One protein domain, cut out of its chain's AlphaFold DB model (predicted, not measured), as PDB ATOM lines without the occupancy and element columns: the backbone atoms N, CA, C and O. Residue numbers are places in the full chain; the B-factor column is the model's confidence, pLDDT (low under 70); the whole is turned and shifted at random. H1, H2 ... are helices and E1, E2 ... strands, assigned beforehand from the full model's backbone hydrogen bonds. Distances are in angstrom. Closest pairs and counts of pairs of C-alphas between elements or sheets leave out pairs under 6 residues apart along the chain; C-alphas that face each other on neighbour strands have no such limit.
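AT A GLANCE: This is residues 16 to 37 and 44 to 191 of the 1248 residues of the protein "Mediator of RNA polymerase II transcription subunit 13" of Cryptococcus wingfieldii CBS 7118 (UniProt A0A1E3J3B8). One long helix, H4, runs through the core between two antiparallel sheets, the larger E3 E4 E2 E5 and the smaller E1 E8 E7, while H1 covers the other face of the larger sheet. H3 and E6 make a small head at one end of the elongated whole, beyond E7; the short H2 only grazes the larger sheet, close to E4, where the C-alphas of Leu 66 and Ser 83 are 4.8 A apart. The printed part has 170 residues, with four named helices and eight named strands in the order E1 E2 H1 H2 E3 E4 E5 H3 E6 H4 E7 E8. The class is mixed, helices and strands; the whole is compact, with a radius of gyration of the C-alphas of 16.5 A, and spans 57 by 32 by 27 A.

HOW THE PARTS SIT: E1, residues 16 to 20, is an edge strand beside E8, residues 184 to 190, with N 19 and O 185 2.8 A apart. E8 and E7, residues 174 to 181, form a hairpin; N 178 and O 186 are 2.9 A apart. In the larger sheet, E2, residues 27 to 33, is the antiparallel neighbour of E4, residues 79 to 83, with N 29 and O 81 3.0 A apart, and of E5, residues 95 to 98, with N 98 and O 30 2.8 A apart. E3, residues 70 to 73, and E4 form a hairpin; N 72 and O 80 are 2.9 A apart. This sheet has three layers, helices on both its faces: H1, residues 46 to 57, at a height over the sheet of 8.2 A, and H4, residues 134 to 154, at 7.2 A on the opposite face. H1 runs along the strands, at 13 degrees to E4 on the local plane; H4 runs across them, at 82 degrees. The closest C-alphas of H4 and E3 are those of Ala 146 and Ala 72, 4.3 A apart. H4 and the sheet E1 E8 E7 make two layers, a helix on one face of a sheet; there H4 is over E8 and E7 at a height of 8.7 A. H1, with residues 55 to 56 alone, touches H4 at a steep tilt of 65 degrees; the closest C-alphas are those of Ala 55 and Thr 150, 5.4 A apart. H2, residues 65 to 68, only grazes the larger sheet. H3, residues 117 to 123, only grazes the sheet E1 E8 E7 and is apart from H4. E6, residues 128 to 130, pairs with no named strand, but its residues 129 to 130 pair antiparallel with residues 109 to 110. In H1, H3 and H4 every O i to N i+4 pair is within hydrogen-bond range; H2 is too short for such a pair.

IN THESE COORDINATES: E1 begins at C-alpha 16, (13.762, -53.976, 45.502). From first to last C-alpha E2 measures 19.9 A, H1 16.9 A and H4 30.2 A. H4 runs from C-alpha 134 at (12.103, -42.395, 24.873) to C-alpha 154 at (29.190, -61.250, 41.168). E7 measures 22.2 A and E8 19.4 A, ending at C-alpha 190, (10.067, -57.893, 39.059).

THE WHOLE: The two C-alphas farthest apart are those of Gly 37 and Thr 125, 59.4 A. Residues 38 to 43 are not printed; C-alphas 37 and 44 are 15.7 A apart across the cut. The links E4 to E5, E5 to H3 and H4 to E7 are long. The mean pLDDT of the printed part is 71.7, and 61 residues are under 70, among them residues 86 to 94, 119 to 127 and 156 to 175.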
ATOM      1  N   THR A  16      13.607 -55.429  45.643       60.53
ATOM      2  CA  THR A  16      13.762 -53.976  45.502       60.53
ATOM      3  C   THR A  16      14.983 -53.482  46.258       60.53
ATOM      4  O   THR A  16      15.247 -53.900  47.377       60.53
ATOM      5  N   TYR A  17      15.722 -52.564  45.639       69.44
ATOM      6  CA  TYR A  17      17.014 -52.093  46.114       69.44
ATOM      7  C   TYR A  17      17.075 -50.566  46.085       69.44
ATOM      8  O   TYR A  17      16.636 -49.945  45.115       69.44
ATOM      9  N   ILE A  18      17.668 -49.951  47.109       69.81
ATOM     10  CA  ILE A  18      18.013 -48.526  47.077       69.81
ATOM     11  C   ILE A  18      19.446 -48.381  46.552       69.81
ATOM     12  O   ILE A  18      20.392 -48.947  47.096       69.81
ATOM     13  N   LEU A  19      19.594 -47.596  45.490       73.88
ATOM     14  CA  LEU A  19      20.868 -47.167  44.929       73.88
ATOM     15  C   LEU A  19      21.163 -45.766  45.464       73.88
ATOM     16  O   LEU A  19      20.508 -44.793  45.075       73.88
ATOM     17  N   GLN A  20      22.133 -45.664  46.365       76.31
ATOM     18  CA  GLN A  20      22.637 -44.384  46.851       76.31
ATOM     19  C   GLN A  20      23.641 -43.828  45.830       76.31
ATOM     20  O   GLN A  20      24.422 -44.577  45.248       76.31
ATOM     21  N   LEU A  21      23.589 -42.524  45.553       77.88
ATOM     22  CA  LEU A  21      24.449 -41.875  44.563       77.88
ATOM     23  C   LEU A  21      25.415 -40.922  45.273       77.88
ATOM     24  O   LEU A  21      24.971 -39.956  45.895       77.88
ATOM     25  N   SER A  22      26.726 -41.133  45.128       78.06
ATOM     26  CA  SER A  22      27.745 -40.202  45.650       78.06
ATOM     27  C   SER A  22      27.682 -38.812  45.001       78.06
ATOM     28  O   SER A  22      28.126 -37.824  45.585       78.06
ATOM     29  N   THR A  23      27.097 -38.714  43.802       79.62
ATOM     30  CA  THR A  23      26.859 -37.460  43.081       79.62
ATOM     31  C   THR A  23      25.450 -37.437  42.466       79.62
ATOM     32  O   THR A  23      24.945 -38.476  42.039       79.62
ATOM     33  N   PRO A  24      24.791 -36.265  42.353       78.56
ATOM     34  CA  PRO A  24      23.421 -36.156  41.835       78.56
ATOM     35  C   PRO A  24      23.307 -36.280  40.299       78.56
ATOM     36  O   PRO A  24      22.304 -35.878  39.705       78.56
ATOM     37  N   ALA A  25      24.341 -36.796  39.630       83.19
ATOM     38  CA  ALA A  25      24.391 -36.973  38.184       83.19
ATOM     39  C   ALA A  25      25.161 -38.253  37.840       83.19
ATOM     40  O   ALA A  25      26.371 -38.332  38.036       83.19
ATOM     41  N   ILE A  26      24.468 -39.238  37.273       85.12
ATOM     42  CA  ILE A  26      25.098 -40.442  36.738       85.12
ATOM     43  C   ILE A  26      25.704 -40.074  35.381       85.12
ATOM     44  O   ILE A  26      25.001 -39.674  34.447       85.12
ATOM     45  N   SER A  27      27.024 -40.200  35.262       84.31
ATOM     46  CA  SER A  27      27.698 -40.131  33.971       84.31
ATOM     47  C   SER A  27      27.350 -41.375  33.155       84.31
ATOM     48  O   SER A  27      27.476 -42.501  33.641       84.31
ATOM     49  N   VAL A  28      26.878 -41.155  31.928       86.44
ATOM     50  CA  VAL A  28      26.561 -42.211  30.966       86.44
ATOM     51  C   VAL A  28      27.544 -42.078  29.812       86.44
ATOM     52  O   VAL A  28      27.555 -41.052  29.134       86.44
ATOM     53  N   ARG A  29      28.380 -43.094  29.598       85.38
ATOM     54  CA  ARG A  29      29.274 -43.176  28.431       85.38
ATOM     55  C   ARG A  29      28.874 -44.370  27.581       85.38
ATOM     56  O   ARG A  29      28.383 -45.369  28.109       85.38
ATOM     57  N   ARG A  30      29.068 -44.275  26.268       85.56
ATOM     58  CA  ARG A  30      28.680 -45.330  25.331       85.56
ATOM     59  C   ARG A  30      29.782 -45.581  24.319       85.56
ATOM     60  O   ARG A  30      30.209 -44.653  23.647       85.56
ATOM     61  N   PHE A  31      30.175 -46.838  24.173       84.12
ATOM     62  CA  PHE A  31      31.269 -47.249  23.303       84.12
ATOM     63  C   PHE A  31      30.759 -48.167  22.193       84.12
ATOM     64  O   PHE A  31      30.085 -49.164  22.462       84.12
ATOM     65  N   THR A  32      31.094 -47.846  20.946       82.88
ATOM     66  CA  THR A  32      30.861 -48.714  19.782       82.88
ATOM     67  C   THR A  32      32.164 -49.371  19.338       82.88
ATOM     68  O   THR A  32      33.156 -48.656  19.174       82.88
ATOM     69  N   PRO A  33      32.193 -50.700  19.117       76.12
ATOM     70  CA  PRO A  33      33.370 -51.369  18.581       76.12
ATOM     71  C   PRO A  33      33.585 -50.973  17.114       76.12
ATOM     72  O   PRO A  33      32.698 -51.126  16.273       76.12
ATOM     73  N   PHE A  34      34.780 -50.484  16.803       69.50
ATOM     74  CA  PHE A  34      35.216 -50.185  15.447       69.50
ATOM     75  C   PHE A  34      35.661 -51.482  14.758       69.50
ATOM     76  O   PHE A  34      36.518 -52.203  15.267       69.50
ATOM     77  N   LEU A  35      35.088 -51.781  13.588       60.97
ATOM     78  CA  LEU A  35      35.437 -52.953  12.779       60.97
ATOM     79  C   LEU A  35      36.325 -52.547  11.587       60.97
ATOM     80  O   LEU A  35      35.795 -52.217  10.521       60.97
ATOM     81  N   PRO A  36      37.668 -52.596  11.711       46.09
ATOM     82  CA  PRO A  36      38.526 -52.676  10.536       46.09
ATOM     83  C   PRO A  36      38.261 -54.022   9.831       46.09
ATOM     84  O   PRO A  36      38.052 -55.044  10.482       46.09
ATOM     85  N   GLY A  37      38.189 -54.011   8.499       43.28
ATOM     86  CA  GLY A  37      37.541 -55.089   7.738       43.28
ATOM     87  C   GLY A  37      38.227 -56.466   7.763       43.28
ATOM     88  O   GLY A  37      39.451 -56.564   7.756       43.28
ATOM     89  N   GLY A  44      37.875 -62.861  20.639       59.25
ATOM     90  CA  GLY A  44      36.618 -62.802  21.387       59.25
ATOM     91  C   GLY A  44      35.831 -61.519  21.119       59.25
ATOM     92  O   GLY A  44      36.382 -60.521  20.662       59.25
ATOM     93  N   ASP A  45      34.536 -61.531  21.438       71.62
ATOM     94  CA  ASP A  45      33.670 -60.362  21.277       71.62
ATOM     95  C   ASP A  45      34.198 -59.191  22.123       71.62
ATOM     96  O   ASP A  45      34.105 -59.213  23.352       71.62
ATOM     97  N   LEU A  46      34.773 -58.174  21.467       74.56
ATOM     98  CA  LEU A  46      35.384 -57.011  22.124       74.56
ATOM     99  C   LEU A  46      34.410 -56.343  23.106       74.56
ATOM    100  O   LEU A  46      34.815 -55.903  24.182       74.56
ATOM    101  N   SER A  47      33.121 -56.324  22.758       75.56
ATOM    102  CA  SER A  47      32.028 -55.810  23.587       75.56
ATOM    103  C   SER A  47      31.874 -56.604  24.892       75.56
ATOM    104  O   SER A  47      31.659 -56.013  25.947       75.56
ATOM    105  N   GLU A  48      32.024 -57.935  24.845       75.06
ATOM    106  CA  GLU A  48      31.990 -58.792  26.038       75.06
ATOM    107  C   GLU A  48      33.267 -58.638  26.877       75.06
ATOM    108  O   GLU A  48      33.189 -58.665  28.102       75.06
ATOM    109  N   ILE A  49      34.430 -58.448  26.240       77.25
ATOM    110  CA  ILE A  49      35.711 -58.228  26.932       77.25
ATOM    111  C   ILE A  49      35.658 -56.919  27.731       77.25
ATOM    112  O   ILE A  49      35.882 -56.943  28.941       77.25
ATOM    113  N   LEU A  50      35.286 -55.803  27.088       78.19
ATOM    114  CA  LEU A  50      35.154 -54.499  27.747       78.19
ATOM    115  C   LEU A  50      34.100 -54.538  28.863       78.19
ATOM    116  O   LEU A  50      34.359 -54.077  29.974       78.19
ATOM    117  N   TRP A  51      32.938 -55.149  28.603       83.88
ATOM    118  CA  TRP A  51      31.910 -55.363  29.623       83.88
ATOM    119  C   TRP A  51      32.445 -56.168  30.825       83.88
ATOM    120  O   TRP A  51      32.158 -55.826  31.974       83.88
ATOM    121  N   ARG A  52      33.247 -57.216  30.587       79.50
ATOM    122  CA  ARG A  52      33.741 -58.105  31.648       79.50
ATOM    123  C   ARG A  52      34.713 -57.385  32.575       79.50
ATOM    124  O   ARG A  52      34.579 -57.511  33.787       79.50
ATOM    125  N   THR A  53      35.612 -56.567  32.028       81.56
ATOM    126  CA  THR A  53      36.513 -55.716  32.823       81.56
ATOM    127  C   THR A  53      35.741 -54.765  33.747       81.56
ATOM    128  O   THR A  53      36.151 -54.556  34.888       81.56
ATOM    129  N   LEU A  54      34.591 -54.236  33.305       80.56
ATOM    130  CA  LEU A  54      33.713 -53.418  34.152       80.56
ATOM    131  C   LEU A  54      33.051 -54.247  35.261       80.56
ATOM    132  O   LEU A  54      33.122 -53.874  36.430       80.56
ATOM    133  N   ALA A  55      32.454 -55.393  34.928       80.69
ATOM    134  CA  ALA A  55      31.767 -56.241  35.905       80.69
ATOM    135  C   ALA A  55      32.720 -56.907  36.920       80.69
ATOM    136  O   ALA A  55      32.337 -57.175  38.062       80.69
ATOM    137  N   GLU A  56      33.979 -57.146  36.549       80.88
ATOM    138  CA  GLU A  56      35.040 -57.560  37.471       80.88
ATOM    139  C   GLU A  56      35.437 -56.414  38.418       80.88
ATOM    140  O   GLU A  56      35.495 -56.640  39.627       80.88
ATOM    141  N   ARG A  57      35.595 -55.181  37.911       78.75
ATOM    142  CA  ARG A  57      35.964 -53.982  38.696       78.75
ATOM    143  C   ARG A  57      34.857 -53.440  39.611       78.75
ATOM    144  O   ARG A  57      35.176 -52.805  40.613       78.75
ATOM    145  N   ALA A  58      33.587 -53.666  39.281       77.38
ATOM    146  CA  ALA A  58      32.447 -53.166  40.052       77.38
ATOM    147  C   ALA A  58      32.444 -53.648  41.521       77.38
ATOM    148  O   ALA A  58      32.967 -54.723  41.827       77.38
ATOM    149  N   SER A  59      31.798 -52.905  42.421       73.31
ATOM    150  CA  SER A  59      31.519 -53.345  43.795       73.31
ATOM    151  C   SER A  59      30.619 -54.591  43.824       73.31
ATOM    152  O   SER A  59      29.945 -54.926  42.845       73.31
ATOM    153  N   ALA A  60      30.615 -55.294  44.957       66.06
ATOM    154  CA  ALA A  60      29.638 -56.341  45.263       66.06
ATOM    155  C   ALA A  60      28.416 -55.805  46.039       66.06
ATOM    156  O   ALA A  60      27.387 -56.477  46.090       66.06
ATOM    157  N   GLU A  61      28.520 -54.611  46.630       67.50
ATOM    158  CA  GLU A  61      27.478 -53.992  47.453       67.50
ATOM    159  C   GLU A  61      26.599 -53.057  46.617       67.50
ATOM    160  O   GLU A  61      27.100 -52.191  45.897       67.50
ATOM    161  N   VAL A  62      25.278 -53.184  46.766       63.78
ATOM    162  CA  VAL A  62      24.281 -52.471  45.948       63.78
ATOM    163  C   VAL A  62      24.488 -50.954  45.938       63.78
ATOM    164  O   VAL A  62      24.444 -50.327  44.880       63.78
ATOM    165  N   GLY A  63      24.744 -50.371  47.113       62.09
ATOM    166  CA  GLY A  63      24.878 -48.926  47.291       62.09
ATOM    167  C   GLY A  63      26.156 -48.321  46.702       62.09
ATOM    168  O   GLY A  63      26.139 -47.149  46.348       62.09
ATOM    169  N   SER A  64      27.241 -49.095  46.547       69.62
ATOM    170  CA  SER A  64      28.550 -48.594  46.081       69.62
ATOM    171  C   SER A  64      28.903 -49.004  44.639       69.62
ATOM    172  O   SER A  64      29.880 -48.514  44.067       69.62
ATOM    173  N   MET A  65      28.087 -49.844  43.986       75.31
ATOM    174  CA  MET A  65      28.287 -50.278  42.590       75.31
ATOM    175  C   MET A  65      28.425 -49.121  41.587       75.31
ATOM    176  O   MET A  65      29.267 -49.183  40.687       75.31
ATOM    177  N   LEU A  66      27.640 -48.049  41.735       80.19
ATOM    178  CA  LEU A  66      27.679 -46.912  40.808       80.19
ATOM    179  C   LEU A  66      28.929 -46.038  40.969       80.19
ATOM    180  O   LEU A  66      29.331 -45.386  40.004       80.19
ATOM    181  N   ASP A  67      29.610 -46.084  42.112       80.81
ATOM    182  CA  ASP A  67      30.875 -45.370  42.317       80.81
ATOM    183  C   ASP A  67      32.043 -46.083  41.628       80.81
ATOM    184  O   ASP A  67      32.899 -45.433  41.028       80.81
ATOM    185  N   SER A  68      32.029 -47.420  41.622       76.31
ATOM    186  CA  SER A  68      32.961 -48.248  40.838       76.31
ATOM    187  C   SER A  68      32.657 -48.286  39.333       76.31
ATOM    188  O   SER A  68      33.547 -48.583  38.535       76.31
ATOM    189  N   GLY A  69      31.413 -47.974  38.955       82.19
ATOM    190  CA  GLY A  69      30.883 -48.068  37.596       82.19
ATOM    191  C   GLY A  69      30.317 -49.451  37.249       82.19
ATOM    192  O   GLY A  69      30.867 -50.480  37.634       82.19
ATOM    193  N   VAL A  70      29.214 -49.471  36.493       85.94
ATOM    194  CA  VAL A  70      28.541 -50.692  36.005       85.94
ATOM    195  C   VAL A  70      28.347 -50.651  34.489       85.94
ATOM    196  O   VAL A  70      28.221 -49.571  33.903       85.94
ATOM    197  N   GLY A  71      28.321 -51.826  33.852       84.69
ATOM    198  CA  GLY A  71      28.256 -51.962  32.395       84.69
ATOM    199  C   GLY A  71      27.112 -52.848  31.896       84.69
ATOM    200  O   GLY A  71      26.833 -53.902  32.466       84.69
ATOM    201  N   ALA A  72      26.501 -52.453  30.780       84.38
ATOM    202  CA  ALA A  72      25.586 -53.261  29.968       84.38
ATOM    203  C   ALA A  72      25.999 -53.215  28.490       84.38
ATOM    204  O   ALA A  72      26.784 -52.361  28.082       84.38
ATOM    205  N   VAL A  73      25.448 -54.112  27.673       78.75
ATOM    206  CA  VAL A  73      25.616 -54.107  26.212       78.75
ATOM    207  C   VAL A  73      24.240 -54.150  25.547       78.75
ATOM    208  O   VAL A  73      23.397 -54.967  25.909       78.75
ATOM    209  N   ASP A  74      23.988 -53.251  24.605       76.31
ATOM    210  CA  ASP A  74      22.722 -53.181  23.869       76.31
ATOM    211  C   ASP A  74      22.649 -54.250  22.757       76.31
ATOM    212  O   ASP A  74      23.666 -54.809  22.341       76.31
ATOM    213  N   ALA A  75      21.460 -54.478  22.191       70.88
ATOM    214  CA  ALA A  75      21.257 -55.324  21.009       70.88
ATOM    215  C   ALA A  75      22.144 -54.906  19.813       70.88
ATOM    216  O   ALA A  75      22.563 -55.746  19.018       70.88
ATOM    217  N   ASN A  76      22.496 -53.617  19.733       71.75
ATOM    218  CA  ASN A  76      23.419 -53.043  18.750       71.75
ATOM    219  C   ASN A  76      24.914 -53.351  19.010       71.75
ATOM    220  O   ASN A  76      25.761 -52.874  18.258       71.75
ATOM    221  N   ARG A  77      25.261 -54.098  20.071       73.31
ATOM    222  CA  ARG A  77      26.632 -54.262  20.616       73.31
ATOM    223  C   ARG A  77      27.293 -52.974  21.133       73.31
ATOM    224  O   ARG A  77      28.499 -52.930  21.354       73.31
ATOM    225  N   GLU A  78      26.500 -51.933  21.370       83.00
ATOM    226  CA  GLU A  78      26.943 -50.722  22.066       83.00
ATOM    227  C   GLU A  78      27.179 -51.058  23.545       83.00
ATOM    228  O   GLU A  78      26.260 -51.549  24.201       83.00
ATOM    229  N   VAL A  79      28.368 -50.791  24.090       82.94
ATOM    230  CA  VAL A  79      28.648 -50.956  25.526       82.94
ATOM    231  C   VAL A  79      28.266 -49.667  26.251       82.94
ATOM    232  O   VAL A  79      28.815 -48.607  25.961       82.94
ATOM    233  N   TRP A  80      27.322 -49.754  27.185       86.19
ATOM    234  CA  TRP A  80      26.838 -48.644  28.007       86.19
ATOM    235  C   TRP A  80      27.470 -48.720  29.399       86.19
ATOM    236  O   TRP A  80      27.342 -49.737  30.082       86.19
ATOM    237  N   LEU A  81      28.132 -47.641  29.815       86.62
ATOM    238  CA  LEU A  81      28.747 -47.459  31.130       86.62
ATOM    239  C   LEU A  81      27.942 -46.439  31.936       86.62
ATOM    240  O   LEU A  81      27.681 -45.340  31.445       86.62
ATOM    241  N   PHE A  82      27.658 -46.763  33.196       87.81
ATOM    242  CA  PHE A  82      27.020 -45.864  34.158       87.81
ATOM    243  C   PHE A  82      27.909 -45.695  35.394       87.81
ATOM    244  O   PHE A  82      28.293 -46.695  36.002       87.81
ATOM    245  N   SER A  83      28.227 -44.457  35.791       86.12
ATOM    246  CA  SER A  83      28.914 -44.198  37.067       86.12
ATOM    247  C   SER A  83      28.666 -42.807  37.656       86.12
ATOM    248  O   SER A  83      28.583 -41.819  36.926       86.12
ATOM    249  N   CYS A  84      28.624 -42.729  38.987       81.69
ATOM    250  CA  CYS A  84      28.629 -41.488  39.768       81.69
ATOM    251  C   CYS A  84      30.030 -40.870  39.944       81.69
ATOM    252  O   CYS A  84      30.129 -39.712  40.355       81.69
ATOM    253  N   SER A  85      31.105 -41.600  39.617       76.75
ATOM    254  CA  SER A  85      32.494 -41.143  39.737       76.75
ATOM    255  C   SER A  85      33.181 -40.992  38.370       76.75
ATOM    256  O   SER A  85      32.690 -41.445  37.330       76.75
ATOM    257  N   LYS A  86      34.362 -40.360  38.349       66.62
ATOM    258  CA  LYS A  86      35.252 -40.416  37.182       66.62
ATOM    259  C   LYS A  86      36.001 -41.747  37.171       66.62
ATOM    260  O   LYS A  86      37.150 -41.826  37.593       66.62
ATOM    261  N   VAL A  87      35.353 -42.786  36.652       65.31
ATOM    262  CA  VAL A  87      36.047 -44.033  36.321       65.31
ATOM    263  C   VAL A  87      36.926 -43.784  35.094       65.31
ATOM    264  O   VAL A  87      36.420 -43.570  33.987       65.31
ATOM    265  N   ASP A  88      38.240 -43.794  35.299       63.78
ATOM    266  CA  ASP A  88      39.218 -43.905  34.219       63.78
ATOM    267  C   ASP A  88      39.280 -45.369  33.768       63.78
ATOM    268  O   ASP A  88      39.408 -46.282  34.594       63.78
ATOM    269  N   ILE A  89      39.125 -45.592  32.463       66.56
ATOM    270  CA  ILE A  89      39.089 -46.907  31.812       66.56
ATOM    271  C   ILE A  89      40.120 -46.875  30.692       66.56
ATOM    272  O   ILE A  89      40.042 -46.013  29.817       66.56
ATOM    273  N   ASP A  90      41.042 -47.835  30.699       64.44
ATOM    274  CA  ASP A  90      41.968 -48.061  29.593       64.44
ATOM    275  C   ASP A  90      41.186 -48.627  28.398       64.44
ATOM    276  O   ASP A  90      40.977 -49.836  28.268       64.44
ATOM    277  N   LEU A  91      40.672 -47.729  27.557       64.00
ATOM    278  CA  LEU A  91      39.918 -48.081  26.358       64.00
ATOM    279  C   LEU A  91      40.839 -48.778  25.341       64.00
ATOM    280  O   LEU A  91      41.857 -48.198  24.953       64.00
ATOM    281  N   PRO A  92      40.487 -49.984  24.854       62.66
ATOM    282  CA  PRO A  92      41.173 -50.579  23.715       62.66
ATOM    283  C   PRO A  92      41.042 -49.673  22.483       62.66
ATOM    284  O   PRO A  92      39.969 -49.122  22.240       62.66
ATOM    285  N   GLU A  93      42.088 -49.591  21.654       61.56
ATOM    286  CA  GLU A  93      42.148 -48.727  20.452       61.56
ATOM    287  C   GLU A  93      41.034 -48.996  19.409       61.56
ATOM    288  O   GLU A  93      40.869 -48.239  18.457       61.56
ATOM    289  N   ALA A  94      40.261 -50.071  19.588       69.31
ATOM    290  CA  ALA A  94      39.151 -50.497  18.741       69.31
ATOM    291  C   ALA A  94      37.759 -50.002  19.203       69.31
ATOM    292  O   ALA A  94      36.756 -50.572  18.779       69.31
ATOM    293  N   PHE A  95      37.656 -48.978  20.059       76.12
ATOM    294  CA  PHE A  95      36.371 -48.403  20.493       76.12
ATOM    295  C   PHE A  95      36.262 -46.895  20.230       76.12
ATOM    296  O   PHE A  95      37.161 -46.126  20.559       76.12
ATOM    297  N   GLU A  96      35.111 -46.470  19.704       79.56
ATOM    298  CA  GLU A  96      34.721 -45.058  19.579       79.56
ATOM    299  C   GLU A  96      33.708 -44.698  20.678       79.56
ATOM    300  O   GLU A  96      32.720 -45.415  20.866       79.56
ATOM    301  N   GLU A  97      33.941 -43.603  21.412       80.19
ATOM    302  CA  GLU A  97      32.994 -43.081  22.408       80.19
ATOM    303  C   GLU A  97      31.955 -42.170  21.738       80.19
ATOM    304  O   GLU A  97      32.281 -41.127  21.169       80.19
ATOM    305  N   LEU A  98      30.683 -42.558  21.826       77.44
ATOM    306  CA  LEU A  98      29.558 -41.811  21.276       77.44
ATOM    307  C   LEU A  98      29.000 -40.825  22.315       77.44
ATOM    308  O   LEU A  98      28.700 -41.238  23.439       77.44
ATOM    309  N   PRO A  99      28.767 -39.549  21.949       61.84
ATOM    310  CA  PRO A  99      28.314 -38.530  22.890       61.84
ATOM    311  C   PRO A  99      26.906 -38.834  23.417       61.84
ATOM    312  O   PRO A  99      25.952 -38.936  22.642       61.84
ATOM    313  N   ILE A 100      26.779 -38.946  24.742       65.19
ATOM    314  CA  ILE A 100      25.517 -39.099  25.481       65.19
ATOM    315  C   ILE A 100      25.509 -38.154  26.698       65.19
ATOM    316  O   ILE A 100      26.548 -37.679  27.157       65.19
ATOM    317  N   GLN A 101      24.306 -37.804  27.159       68.12
ATOM    318  CA  GLN A 101      24.044 -36.853  28.242       68.12
ATOM    319  C   GLN A 101      24.202 -37.488  29.638       68.12
ATOM    320  O   GLN A 101      24.143 -38.706  29.796       68.12
ATOM    321  N   THR A 102      24.343 -36.665  30.680       77.25
ATOM    322  CA  THR A 102      24.291 -37.129  32.074       77.25
ATOM    323  C   THR A 102      22.859 -37.465  32.495       77.25
ATOM    324  O   THR A 102      21.946 -36.644  32.379       77.25
ATOM    325  N   LEU A 103      22.661 -38.659  33.055       81.00
ATOM    326  CA  LEU A 103      21.384 -39.062  33.635       81.00
ATOM    327  C   LEU A 103      21.265 -38.448  35.036       81.00
ATOM    328  O   LEU A 103      21.948 -38.851  35.978       81.00
ATOM    329  N   THR A 104      20.394 -37.453  35.178       82.12
ATOM    330  CA  THR A 104      20.128 -36.775  36.455       82.12
ATOM    331  C   THR A 104      18.759 -37.190  36.996       82.12
ATOM    332  O   THR A 104      17.769 -37.033  36.277       82.12
ATOM    333  N   PRO A 105      18.636 -37.642  38.263       80.81
ATOM    334  CA  PRO A 105      17.355 -38.062  38.848       80.81
ATOM    335  C   PRO A 105      16.226 -37.018  38.726       80.81
ATOM    336  O   PRO A 105      15.051 -37.366  38.661       80.81
ATOM    337  N   GLN A 106      16.576 -35.730  38.628       77.12
ATOM    338  CA  GLN A 106      15.637 -34.608  38.517       77.12
ATOM    339  C   GLN A 106      14.930 -34.532  37.153       77.12
ATOM    340  O   GLN A 106      13.777 -34.104  37.072       77.12
ATOM    341  N   THR A 107      15.595 -34.945  36.067       77.31
ATOM    342  CA  THR A 107      15.020 -34.891  34.709       77.31
ATOM    343  C   THR A 107      13.984 -35.988  34.468       77.31
ATOM    344  O   THR A 107      13.098 -35.807  33.634       77.31
ATOM    345  N   LEU A 108      14.021 -37.057  35.269       78.25
ATOM    346  CA  LEU A 108      13.046 -38.149  35.285       78.25
ATOM    347  C   LEU A 108      11.694 -37.772  35.917       78.25
ATOM    348  O   LEU A 108      10.783 -38.593  35.907       78.25
ATOM    349  N   LEU A 109      11.517 -36.556  36.451       80.88
ATOM    350  CA  LEU A 109      10.308 -36.164  37.186       80.88
ATOM    351  C   LEU A 109       9.589 -34.940  36.602       80.88
ATOM    352  O   LEU A 109      10.200 -33.935  36.227       80.88
ATOM    353  N   ALA A 110       8.257 -35.000  36.574       80.06
ATOM    354  CA  ALA A 110       7.348 -33.907  36.244       80.06
ATOM    355  C   ALA A 110       6.523 -33.496  37.467       80.06
ATOM    356  O   ALA A 110       5.696 -34.269  37.949       80.06
ATOM    357  N   CYS A 111       6.674 -32.239  37.882       78.31
ATOM    358  CA  CYS A 111       5.636 -31.503  38.593       78.31
ATOM    359  C   CYS A 111       4.949 -30.550  37.592       78.31
ATOM    360  O   CYS A 111       5.655 -29.911  36.808       78.31
ATOM    361  N   PRO A 112       3.607 -30.430  37.582       71.50
ATOM    362  CA  PRO A 112       2.906 -29.452  36.747       71.50
ATOM    363  C   PRO A 112       2.957 -28.018  37.308       71.50
ATOM    364  O   PRO A 112       2.705 -27.075  36.564       71.50
ATOM    365  N   SER A 113       3.259 -27.852  38.601       71.25
ATOM    366  CA  SER A 113       3.136 -26.578  39.331       71.25
ATOM    367  C   SER A 113       4.465 -25.851  39.570       71.25
ATOM    368  O   SER A 113       4.468 -24.635  39.738       71.25
ATOM    369  N   HIS A 114       5.590 -26.574  39.612       74.88
ATOM    370  CA  HIS A 114       6.894 -26.040  40.023       74.88
ATOM    371  C   HIS A 114       8.037 -26.575  39.142       74.88
ATOM    372  O   HIS A 114       7.973 -27.723  38.698       74.88
ATOM    373  N   PRO A 115       9.108 -25.787  38.916       68.12
ATOM    374  CA  PRO A 115      10.227 -26.190  38.064       68.12
ATOM    375  C   PRO A 115      11.122 -27.265  38.701       68.12
ATOM    376  O   PRO A 115      11.676 -28.083  37.970       68.12
ATOM    377  N   ASN A 116      11.250 -27.294  40.035       74.69
ATOM    378  CA  ASN A 116      11.998 -28.333  40.744       74.69
ATOM    379  C   ASN A 116      11.051 -29.427  41.291       74.69
ATOM    380  O   ASN A 116      10.296 -29.175  42.235       74.69
ATOM    381  N   PRO A 117      11.087 -30.660  40.752       73.06
ATOM    382  CA  PRO A 117      10.261 -31.752  41.255       73.06
ATOM    383  C   PRO A 117      10.751 -32.347  42.588       73.06
ATOM    384  O   PRO A 117       9.945 -32.963  43.279       73.06
ATOM    385  N   PHE A 118      12.016 -32.159  42.995       71.06
ATOM    386  CA  PHE A 118      12.508 -32.687  44.281       71.06
ATOM    387  C   PHE A 118      12.071 -31.860  45.489       71.06
ATOM    388  O   PHE A 118      11.783 -32.429  46.541       71.06
ATOM    389  N   GLU A 119      11.922 -30.544  45.327       66.81
ATOM    390  CA  GLU A 119      11.176 -29.724  46.290       66.81
ATOM    391  C   GLU A 119       9.743 -30.253  46.414       66.81
ATOM    392  O   GLU A 119       9.237 -30.426  47.512       66.81
ATOM    393  N   CYS A 120       9.098 -30.639  45.312       67.44
ATOM    394  CA  CYS A 120       7.744 -31.188  45.380       67.44
ATOM    395  C   CYS A 120       7.677 -32.543  46.117       67.44
ATOM    396  O   CYS A 120       6.741 -32.741  46.887       67.44
ATOM    397  N   LEU A 121       8.670 -33.429  45.943       64.69
ATOM    398  CA  LEU A 121       8.763 -34.719  46.656       64.69
ATOM    399  C   LEU A 121       9.030 -34.585  48.164       64.69
ATOM    400  O   LEU A 121       8.781 -35.533  48.900       64.69
ATOM    401  N   SER A 122       9.546 -33.441  48.621       56.44
ATOM    402  CA  SER A 122       9.874 -33.184  50.035       56.44
ATOM    403  C   SER A 122       8.965 -32.136  50.700       56.44
ATOM    404  O   SER A 122       9.022 -31.937  51.912       56.44
ATOM    405  N   TYR A 123       8.127 -31.446  49.918       49.56
ATOM    406  CA  TYR A 123       7.187 -30.417  50.380       49.56
ATOM    407  C   TYR A 123       5.720 -30.860  50.200       49.56
ATOM    408  O   TYR A 123       4.822 -30.065  50.464       49.56
ATOM    409  N   ASN A 124       5.477 -32.098  49.750       57.59
ATOM    410  CA  ASN A 124       4.224 -32.882  49.761       57.59
ATOM    411  C   ASN A 124       2.954 -32.257  49.138       57.59
ATOM    412  O   ASN A 124       1.920 -32.913  49.064       57.59
ATOM    413  N   THR A 125       2.993 -31.025  48.634       53.56
ATOM    414  CA  THR A 125       1.825 -30.270  48.131       53.56
ATOM    415  C   THR A 125       1.469 -30.539  46.665       53.56
ATOM    416  O   THR A 125       0.442 -30.065  46.183       53.56
ATOM    417  N   CYS A 126       2.302 -31.264  45.913       62.72
ATOM    418  CA  CYS A 126       2.154 -31.406  44.462       62.72
ATOM    419  C   CYS A 126       2.206 -32.865  44.010       62.72
ATOM    420  O   CYS A 126       3.154 -33.577  44.324       62.72
ATOM    421  N   LEU A 127       1.242 -33.278  43.179       64.81
ATOM    422  CA  LEU A 127       1.295 -34.578  42.512       64.81
ATOM    423  C   LEU A 127       2.435 -34.598  41.485       64.81
ATOM    424  O   LEU A 127       2.416 -33.838  40.510       64.81
ATOM    425  N   ILE A 128       3.393 -35.498  41.687       75.69
ATOM    426  CA  ILE A 128       4.542 -35.698  40.800       75.69
ATOM    427  C   ILE A 128       4.343 -36.986  39.996       75.69
ATOM    428  O   ILE A 128       3.718 -37.939  40.460       75.69
ATOM    429  N   SER A 129       4.862 -37.008  38.772       76.81
ATOM    430  CA  SER A 129       4.798 -38.162  37.866       76.81
ATOM    431  C   SER A 129       6.115 -38.363  37.120       76.81
ATOM    432  O   SER A 129       6.901 -37.423  36.977       76.81
ATOM    433  N   LEU A 130       6.369 -39.585  36.652       77.38
ATOM    434  CA  LEU A 130       7.605 -39.927  35.946       77.38
ATOM    435  C   LEU A 130       7.606 -39.365  34.507       77.38
ATOM    436  O   LEU A 130       6.677 -39.601  33.732       77.38
ATOM    437  N   LYS A 131       8.662 -38.639  34.117       71.50
ATOM    438  CA  LYS A 131       8.895 -38.171  32.739       71.50
ATOM    439  C   LYS A 131       9.487 -39.291  31.890       71.50
ATOM    440  O   LYS A 131      10.701 -39.420  31.751       71.50
ATOM    441  N   GLN A 132       8.613 -40.053  31.251       63.31
ATOM    442  CA  GLN A 132       9.009 -41.047  30.260       63.31
ATOM    443  C   GLN A 132       9.263 -40.387  28.891       63.31
ATOM    444  O   GLN A 132       8.388 -40.349  28.028       63.31
ATOM    445  N   THR A 133      10.471 -39.849  28.684       71.56
ATOM    446  CA  THR A 133      10.987 -39.633  27.317       71.56
ATOM    447  C   THR A 133      11.563 -40.948  26.788       71.56
ATOM    448  O   THR A 133      12.033 -41.771  27.572       71.56
ATOM    449  N   SER A 134      11.560 -41.165  25.470       66.56
ATOM    450  CA  SER A 134      12.103 -42.395  24.873       66.56
ATOM    451  C   SER A 134      13.609 -42.576  25.103       66.56
ATOM    452  O   SER A 134      14.079 -43.706  25.201       66.56
ATOM    453  N   GLU A 135      14.365 -41.480  25.215       72.75
ATOM    454  CA  GLU A 135      15.803 -41.514  25.501       72.75
ATOM    455  C   GLU A 135      16.058 -41.792  26.991       72.75
ATOM    456  O   GLU A 135      16.815 -42.702  27.325       72.75
ATOM    457  N   SER A 136      15.363 -41.084  27.893       72.38
ATOM    458  CA  SER A 136      15.486 -41.281  29.345       72.38
ATOM    459  C   SER A 136      15.028 -42.671  29.790       72.38
ATOM    460  O   SER A 136      15.692 -43.270  30.631       72.38
ATOM    461  N   LEU A 137      13.951 -43.211  29.198       72.19
ATOM    462  CA  LEU A 137      13.535 -44.603  29.408       72.19
ATOM    463  C   LEU A 137      14.673 -45.564  29.056       72.19
ATOM    464  O   LEU A 137      15.113 -46.311  29.923       72.19
ATOM    465  N   LYS A 138      15.231 -45.470  27.839       76.62
ATOM    466  CA  LYS A 138      16.339 -46.344  27.425       76.62
ATOM    467  C   LYS A 138      17.556 -46.216  28.351       76.62
ATOM    468  O   LYS A 138      18.194 -47.226  28.635       76.62
ATOM    469  N   MET A 139      17.874 -45.017  28.850       80.12
ATOM    470  CA  MET A 139      18.942 -44.847  29.847       80.12
ATOM    471  C   MET A 139      18.630 -45.573  31.165       80.12
ATOM    472  O   MET A 139      19.511 -46.245  31.693       80.12
ATOM    473  N   CYS A 140      17.402 -45.473  31.682       78.12
ATOM    474  CA  CYS A 140      16.976 -46.167  32.903       78.12
ATOM    475  C   CYS A 140      16.935 -47.695  32.734       78.12
ATOM    476  O   CYS A 140      17.432 -48.412  33.602       78.12
ATOM    477  N   ASP A 141      16.417 -48.188  31.607       77.81
ATOM    478  CA  ASP A 141      16.370 -49.617  31.283       77.81
ATOM    479  C   ASP A 141      17.793 -50.197  31.183       77.81
ATOM    480  O   ASP A 141      18.100 -51.234  31.773       77.81
ATOM    481  N   MET A 142      18.702 -49.501  30.487       82.69
ATOM    482  CA  MET A 142      20.100 -49.924  30.342       82.69
ATOM    483  C   MET A 142      20.898 -49.812  31.649       82.69
ATOM    484  O   MET A 142      21.714 -50.694  31.920       82.69
ATOM    485  N   LEU A 143      20.637 -48.798  32.483       84.94
ATOM    486  CA  LEU A 143      21.196 -48.680  33.837       84.94
ATOM    487  C   LEU A 143      20.801 -49.889  34.689       84.94
ATOM    488  O   LEU A 143      21.647 -50.516  35.326       84.94
ATOM    489  N   ALA A 144      19.521 -50.249  34.681       79.69
ATOM    490  CA  ALA A 144      19.025 -51.350  35.487       79.69
ATOM    491  C   ALA A 144      19.498 -52.719  34.976       79.69
ATOM    492  O   ALA A 144      19.872 -53.578  35.773       79.69
ATOM    493  N   ASN A 145      19.567 -52.900  33.654       81.94
ATOM    494  CA  ASN A 145      20.177 -54.076  33.031       81.94
ATOM    495  C   ASN A 145      21.668 -54.209  33.386       81.94
ATOM    496  O   ASN A 145      22.128 -55.321  33.647       81.94
ATOM    497  N   ALA A 146      22.414 -53.099  33.452       82.50
ATOM    498  CA  ALA A 146      23.815 -53.104  33.878       82.50
ATOM    499  C   ALA A 146      23.963 -53.585  35.328       82.50
ATOM    500  O   ALA A 146      24.847 -54.386  35.633       82.50
ATOM    501  N   ILE A 147      23.067 -53.143  36.214       80.44
ATOM    502  CA  ILE A 147      23.063 -53.533  37.627       80.44
ATOM    503  C   ILE A 147      22.655 -55.009  37.790       80.44
ATOM    504  O   ILE A 147      23.370 -55.756  38.455       80.44
ATOM    505  N   ILE A 148      21.586 -55.470  37.120       77.44
ATOM    506  CA  ILE A 148      21.155 -56.885  37.112       77.44
ATOM    507  C   ILE A 148      22.279 -57.811  36.638       77.44
ATOM    508  O   ILE A 148      22.585 -58.804  37.300       77.44
ATOM    509  N   GLU A 149      22.893 -57.509  35.493       77.75
ATOM    510  CA  GLU A 149      23.928 -58.371  34.920       77.75
ATOM    511  C   GLU A 149      25.205 -58.353  35.773       77.75
ATOM    512  O   GLU A 149      25.836 -59.396  35.951       77.75
ATOM    513  N   THR A 150      25.552 -57.214  36.381       79.19
ATOM    514  CA  THR A 150      26.672 -57.146  37.333       79.19
ATOM    515  C   THR A 150      26.371 -57.957  38.601       79.19
ATOM    516  O   THR A 150      27.242 -58.699  39.053       79.19
ATOM    517  N   PHE A 151      25.143 -57.930  39.139       74.69
ATOM    518  CA  PHE A 151      24.750 -58.816  40.246       74.69
ATOM    519  C   PHE A 151      24.823 -60.296  39.877       74.69
ATOM    520  O   PHE A 151      25.333 -61.096  40.663       74.69
ATOM    521  N   ALA A 152      24.334 -60.672  38.693       72.00
ATOM    522  CA  ALA A 152      24.429 -62.042  38.207       72.00
ATOM    523  C   ALA A 152      25.895 -62.488  38.102       72.00
ATOM    524  O   ALA A 152      26.232 -63.575  38.572       72.00
ATOM    525  N   TRP A 153      26.773 -61.619  37.588       76.62
ATOM    526  CA  TRP A 153      28.209 -61.870  37.473       76.62
ATOM    527  C   TRP A 153      28.902 -62.027  38.832       76.62
ATOM    528  O   TRP A 153      29.604 -63.016  39.046       76.62
ATOM    529  N   LYS A 154      28.656 -61.124  39.795       75.75
ATOM    530  CA  LYS A 154      29.190 -61.250  41.168       75.75
ATOM    531  C   LYS A 154      28.695 -62.517  41.879       75.75
ATOM    532  O   LYS A 154      29.417 -63.066  42.705       75.75
ATOM    533  N   LYS A 155      27.504 -63.015  41.526       71.31
ATOM    534  CA  LYS A 155      26.940 -64.295  41.996       71.31
ATOM    535  C   LYS A 155      27.377 -65.514  41.155       71.31
ATOM    536  O   LYS A 155      26.815 -66.594  41.324       71.31
ATOM    537  N   GLY A 156      28.373 -65.367  40.275       63.09
ATOM    538  CA  GLY A 156      28.982 -66.461  39.506       63.09
ATOM    539  C   GLY A 156      28.199 -66.918  38.270       63.09
ATOM    540  O   GLY A 156      28.435 -68.018  37.777       63.09
ATOM    541  N   GLY A 157      27.261 -66.109  37.773       67.06
ATOM    542  CA  GLY A 157      26.387 -66.450  36.651       67.06
ATOM    543  C   GLY A 157      26.264 -65.356  35.586       67.06
ATOM    544  O   GLY A 157      27.034 -64.402  35.519       67.06
ATOM    545  N   ARG A 158      25.257 -65.524  34.728       66.12
ATOM    546  CA  ARG A 158      24.844 -64.603  33.660       66.12
ATOM    547  C   ARG A 158      23.322 -64.468  33.716       66.12
ATOM    548  O   ARG A 158      22.642 -65.488  33.837       66.12
ATOM    549  N   ALA A 159      22.785 -63.255  33.615       63.00
ATOM    550  CA  ALA A 159      21.342 -63.025  33.522       63.00
ATOM    551  C   ALA A 159      20.923 -62.754  32.071       63.00
ATOM    552  O   ALA A 159      20.046 -63.437  31.539       63.00
ATOM    553  N   LEU A 160      21.569 -61.782  31.428       64.25
ATOM    554  CA  LEU A 160      21.158 -61.211  30.146       64.25
ATOM    555  C   LEU A 160      22.038 -61.675  28.973       64.25
ATOM    556  O   LEU A 160      21.511 -61.898  27.882       64.25
ATOM    557  N   PHE A 161      23.345 -61.897  29.170       60.28
ATOM    558  CA  PHE A 161      24.245 -62.316  28.081       60.28
ATOM    559  C   PHE A 161      24.446 -63.831  27.986       60.28
ATOM    560  O   PHE A 161      24.719 -64.518  28.969       60.28
ATOM    561  N   ARG A 162      24.390 -64.356  26.753       51.94
ATOM    562  CA  ARG A 162      24.762 -65.738  26.414       51.94
ATOM    563  C   ARG A 162      25.955 -65.768  25.463       51.94
ATOM    564  O   ARG A 162      26.027 -64.987  24.519       51.94
ATOM    565  N   ALA A 163      26.828 -66.757  25.654       43.16
ATOM    566  CA  ALA A 163      28.082 -66.956  24.916       43.16
ATOM    567  C   ALA A 163      27.935 -67.337  23.418       43.16
ATOM    568  O   ALA A 163      28.884 -67.818  22.806       43.16
ATOM    569  N   SER A 164      26.753 -67.155  22.823       40.81
ATOM    570  CA  SER A 164      26.472 -67.384  21.397       40.81
ATOM    571  C   SER A 164      25.864 -66.165  20.684       40.81
ATOM    572  O   SER A 164      25.422 -66.282  19.542       40.81
ATOM    573  N   GLY A 165      25.877 -64.992  21.330       48.12
ATOM    574  CA  GLY A 165      25.495 -63.704  20.743       48.12
ATOM    575  C   GLY A 165      24.317 -63.024  21.444       48.12
ATOM    576  O   GLY A 165      23.530 -63.660  22.146       48.12
ATOM    577  N   VAL A 166      24.194 -61.710  21.227       45.31
ATOM    578  CA  VAL A 166      23.128 -60.869  21.793       45.31
ATOM    579  C   VAL A 166      21.809 -61.113  21.051       45.31
ATOM    580  O   VAL A 166      21.415 -60.362  20.162       45.31
ATOM    581  N   VAL A 167      21.124 -62.197  21.410       37.16
ATOM    582  CA  VAL A 167      19.694 -62.358  21.125       37.16
ATOM    583  C   VAL A 167      18.926 -61.609  22.217       37.16
ATOM    584  O   VAL A 167      19.183 -61.885  23.391       37.16
ATOM    585  N   PRO A 168      17.974 -60.715  21.886       38.91
ATOM    586  CA  PRO A 168      17.081 -60.129  22.877       38.91
ATOM    587  C   PRO A 168      16.126 -61.212  23.390       38.91
ATOM    588  O   PRO A 168      15.046 -61.440  22.847       38.91
ATOM    589  N   ILE A 169      16.556 -61.925  24.430       39.25
ATOM    590  CA  ILE A 169      15.674 -62.755  25.244       39.25
ATOM    591  C   ILE A 169      14.721 -61.791  25.949       39.25
ATOM    592  O   ILE A 169      15.186 -60.909  26.670       39.25
ATOM    593  N   GLU A 170      13.409 -61.965  25.759       43.22
ATOM    594  CA  GLU A 170      12.390 -61.282  26.563       43.22
ATOM    595  C   GLU A 170      12.728 -61.501  28.040       43.22
ATOM    596  O   GLU A 170      12.717 -62.635  28.533       43.22
ATOM    597  N   SER A 171      13.158 -60.439  28.723       48.97
ATOM    598  CA  SER A 171      13.913 -60.603  29.958       48.97
ATOM    599  C   SER A 171      13.034 -61.221  31.047       48.97
ATOM    600  O   SER A 171      11.947 -60.736  31.362       48.97
ATOM    601  N   ARG A 172      13.543 -62.281  31.693       54.00
ATOM    602  CA  ARG A 172      12.922 -62.922  32.877       54.00
ATOM    603  C   ARG A 172      12.926 -62.034  34.132       54.00
ATOM    604  O   ARG A 172      12.630 -62.498  35.232       54.00
ATOM    605  N   TRP A 173      13.255 -60.765  33.942       61.44
ATOM    606  CA  TRP A 173      13.228 -59.691  34.907       61.44
ATOM    607  C   TRP A 173      12.777 -58.437  34.160       61.44
ATOM    608  O   TRP A 173      13.336 -58.115  33.111       61.44
ATOM    609  N   ARG A 174      11.769 -57.738  34.679       65.31
ATOM    610  CA  ARG A 174      11.415 -56.380  34.264       65.31
ATOM    611  C   ARG A 174      11.937 -55.433  35.344       65.31
ATOM    612  O   ARG A 174      11.305 -55.328  36.401       65.31
ATOM    613  N   PRO A 175      13.119 -54.830  35.140       68.88
ATOM    614  CA  PRO A 175      13.581 -53.766  36.007       68.88
ATOM    615  C   PRO A 175      12.795 -52.479  35.776       68.88
ATOM    616  O   PRO A 175      12.524 -52.121  34.632       68.88
ATOM    617  N   HIS A 176      12.556 -51.731  36.849       72.31
ATOM    618  CA  HIS A 176      12.140 -50.331  36.782       72.31
ATOM    619  C   HIS A 176      12.930 -49.510  37.810       72.31
ATOM    620  O   HIS A 176      13.210 -49.990  38.911       72.31
ATOM    621  N   VAL A 177      13.323 -48.292  37.429       78.00
ATOM    622  CA  VAL A 177      14.132 -47.376  38.248       78.00
ATOM    623  C   VAL A 177      13.351 -46.091  38.486       78.00
ATOM    624  O   VAL A 177      13.035 -45.370  37.540       78.00
ATOM    625  N   TYR A 178      13.085 -45.787  39.754       78.88
ATOM    626  CA  TYR A 178      12.320 -44.617  40.181       78.88
ATOM    627  C   TYR A 178      13.196 -43.712  41.057       78.88
ATOM    628  O   TYR A 178      13.779 -44.198  42.025       78.88
ATOM    629  N   PRO A 179      13.317 -42.404  40.789       80.38
ATOM    630  CA  PRO A 179      14.021 -41.507  41.700       80.38
ATOM    631  C   PRO A 179      13.249 -41.319  43.015       80.38
ATOM    632  O   PRO A 179      12.030 -41.154  43.003       80.38
ATOM    633  N   LEU A 180      13.968 -41.318  44.140       74.38
ATOM    634  CA  LEU A 180      13.441 -40.975  45.470       74.38
ATOM    635  C   LEU A 180      13.935 -39.595  45.919       74.38
ATOM    636  O   LEU A 180      13.185 -38.814  46.497       74.38
ATOM    637  N   SER A 181      15.196 -39.282  45.621       74.94
ATOM    638  CA  SER A 181      15.842 -38.008  45.941       74.94
ATOM    639  C   SER A 181      16.818 -37.612  44.824       74.94
ATOM    640  O   SER A 181      17.002 -38.344  43.847       74.94
ATOM    641  N   SER A 182      17.485 -36.466  44.966       75.62
ATOM    642  CA  SER A 182      18.581 -36.065  44.076       75.62
ATOM    643  C   SER A 182      19.782 -37.020  44.112       75.62
ATOM    644  O   SER A 182      20.563 -37.020  43.164       75.62
ATOM    645  N   THR A 183      19.924 -37.834  45.162       77.88
ATOM    646  CA  THR A 183      21.049 -38.756  45.405       77.88
ATOM    647  C   THR A 183      20.591 -40.185  45.736       77.88
ATOM    648  O   THR A 183      21.332 -40.961  46.344       77.88
ATOM    649  N   SER A 184      19.360 -40.565  45.379       76.25
ATOM    650  CA  SER A 184      18.812 -41.896  45.690       76.25
ATOM    651  C   SER A 184      17.805 -42.361  44.640       76.25
ATOM    652  O   SER A 184      16.845 -41.649  44.329       76.25
ATOM    653  N   LEU A 185      17.997 -43.579  44.130       78.56
ATOM    654  CA  LEU A 185      17.088 -44.257  43.201       78.56
ATOM    655  C   LEU A 185      16.581 -45.569  43.816       78.56
ATOM    656  O   LEU A 185      17.334 -46.283  44.469       78.56
ATOM    657  N   LEU A 186      15.323 -45.908  43.557       76.69
ATOM    658  CA  LEU A 186      14.711 -47.197  43.857       76.69
ATOM    659  C   LEU A 186      14.775 -48.073  42.599       76.69
ATOM    660  O   LEU A 186      14.138 -47.752  41.596       76.69
ATOM    661  N   LEU A 187      15.535 -49.165  42.644       74.94
ATOM    662  CA  LEU A 187      15.584 -50.193  41.606       74.94
ATOM    663  C   LEU A 187      14.688 -51.362  42.021       74.94
ATOM    664  O   LEU A 187      15.046 -52.138  42.902       74.94
ATOM    665  N   THR A 188      13.546 -51.515  41.358       69.25
ATOM    666  CA  THR A 188      12.712 -52.721  41.465       69.25
ATOM    667  C   THR A 188      13.080 -53.712  40.377       69.25
ATOM    668  O   THR A 188      13.270 -53.305  39.230       69.25
ATOM    669  N   ILE A 189      13.121 -55.004  40.698       64.19
ATOM    670  CA  ILE A 189      13.374 -56.077  39.734       64.19
ATOM    671  C   ILE A 189      12.247 -57.108  39.851       64.19
ATOM    672  O   ILE A 189      12.324 -58.056  40.630       64.19
ATOM    673  N   THR A 190      11.185 -56.938  39.062       59.41
ATOM    674  CA  THR A 190      10.067 -57.893  39.059       59.41
ATOM    675  C   THR A 190      10.408 -59.087  38.165       59.41
ATOM    676  O   THR A 190      10.939 -58.912  37.069       59.41
ATOM    677  N   SER A 191      10.114 -60.319  38.589       49.28
ATOM    678  CA  SER A 191      10.207 -61.495  37.710       49.28
ATOM    679  C   SER A 191       8.799 -61.903  37.257       49.28
ATOM    680  O   SER A 191       7.935 -62.093  38.120       49.28
TER     681      SER A 191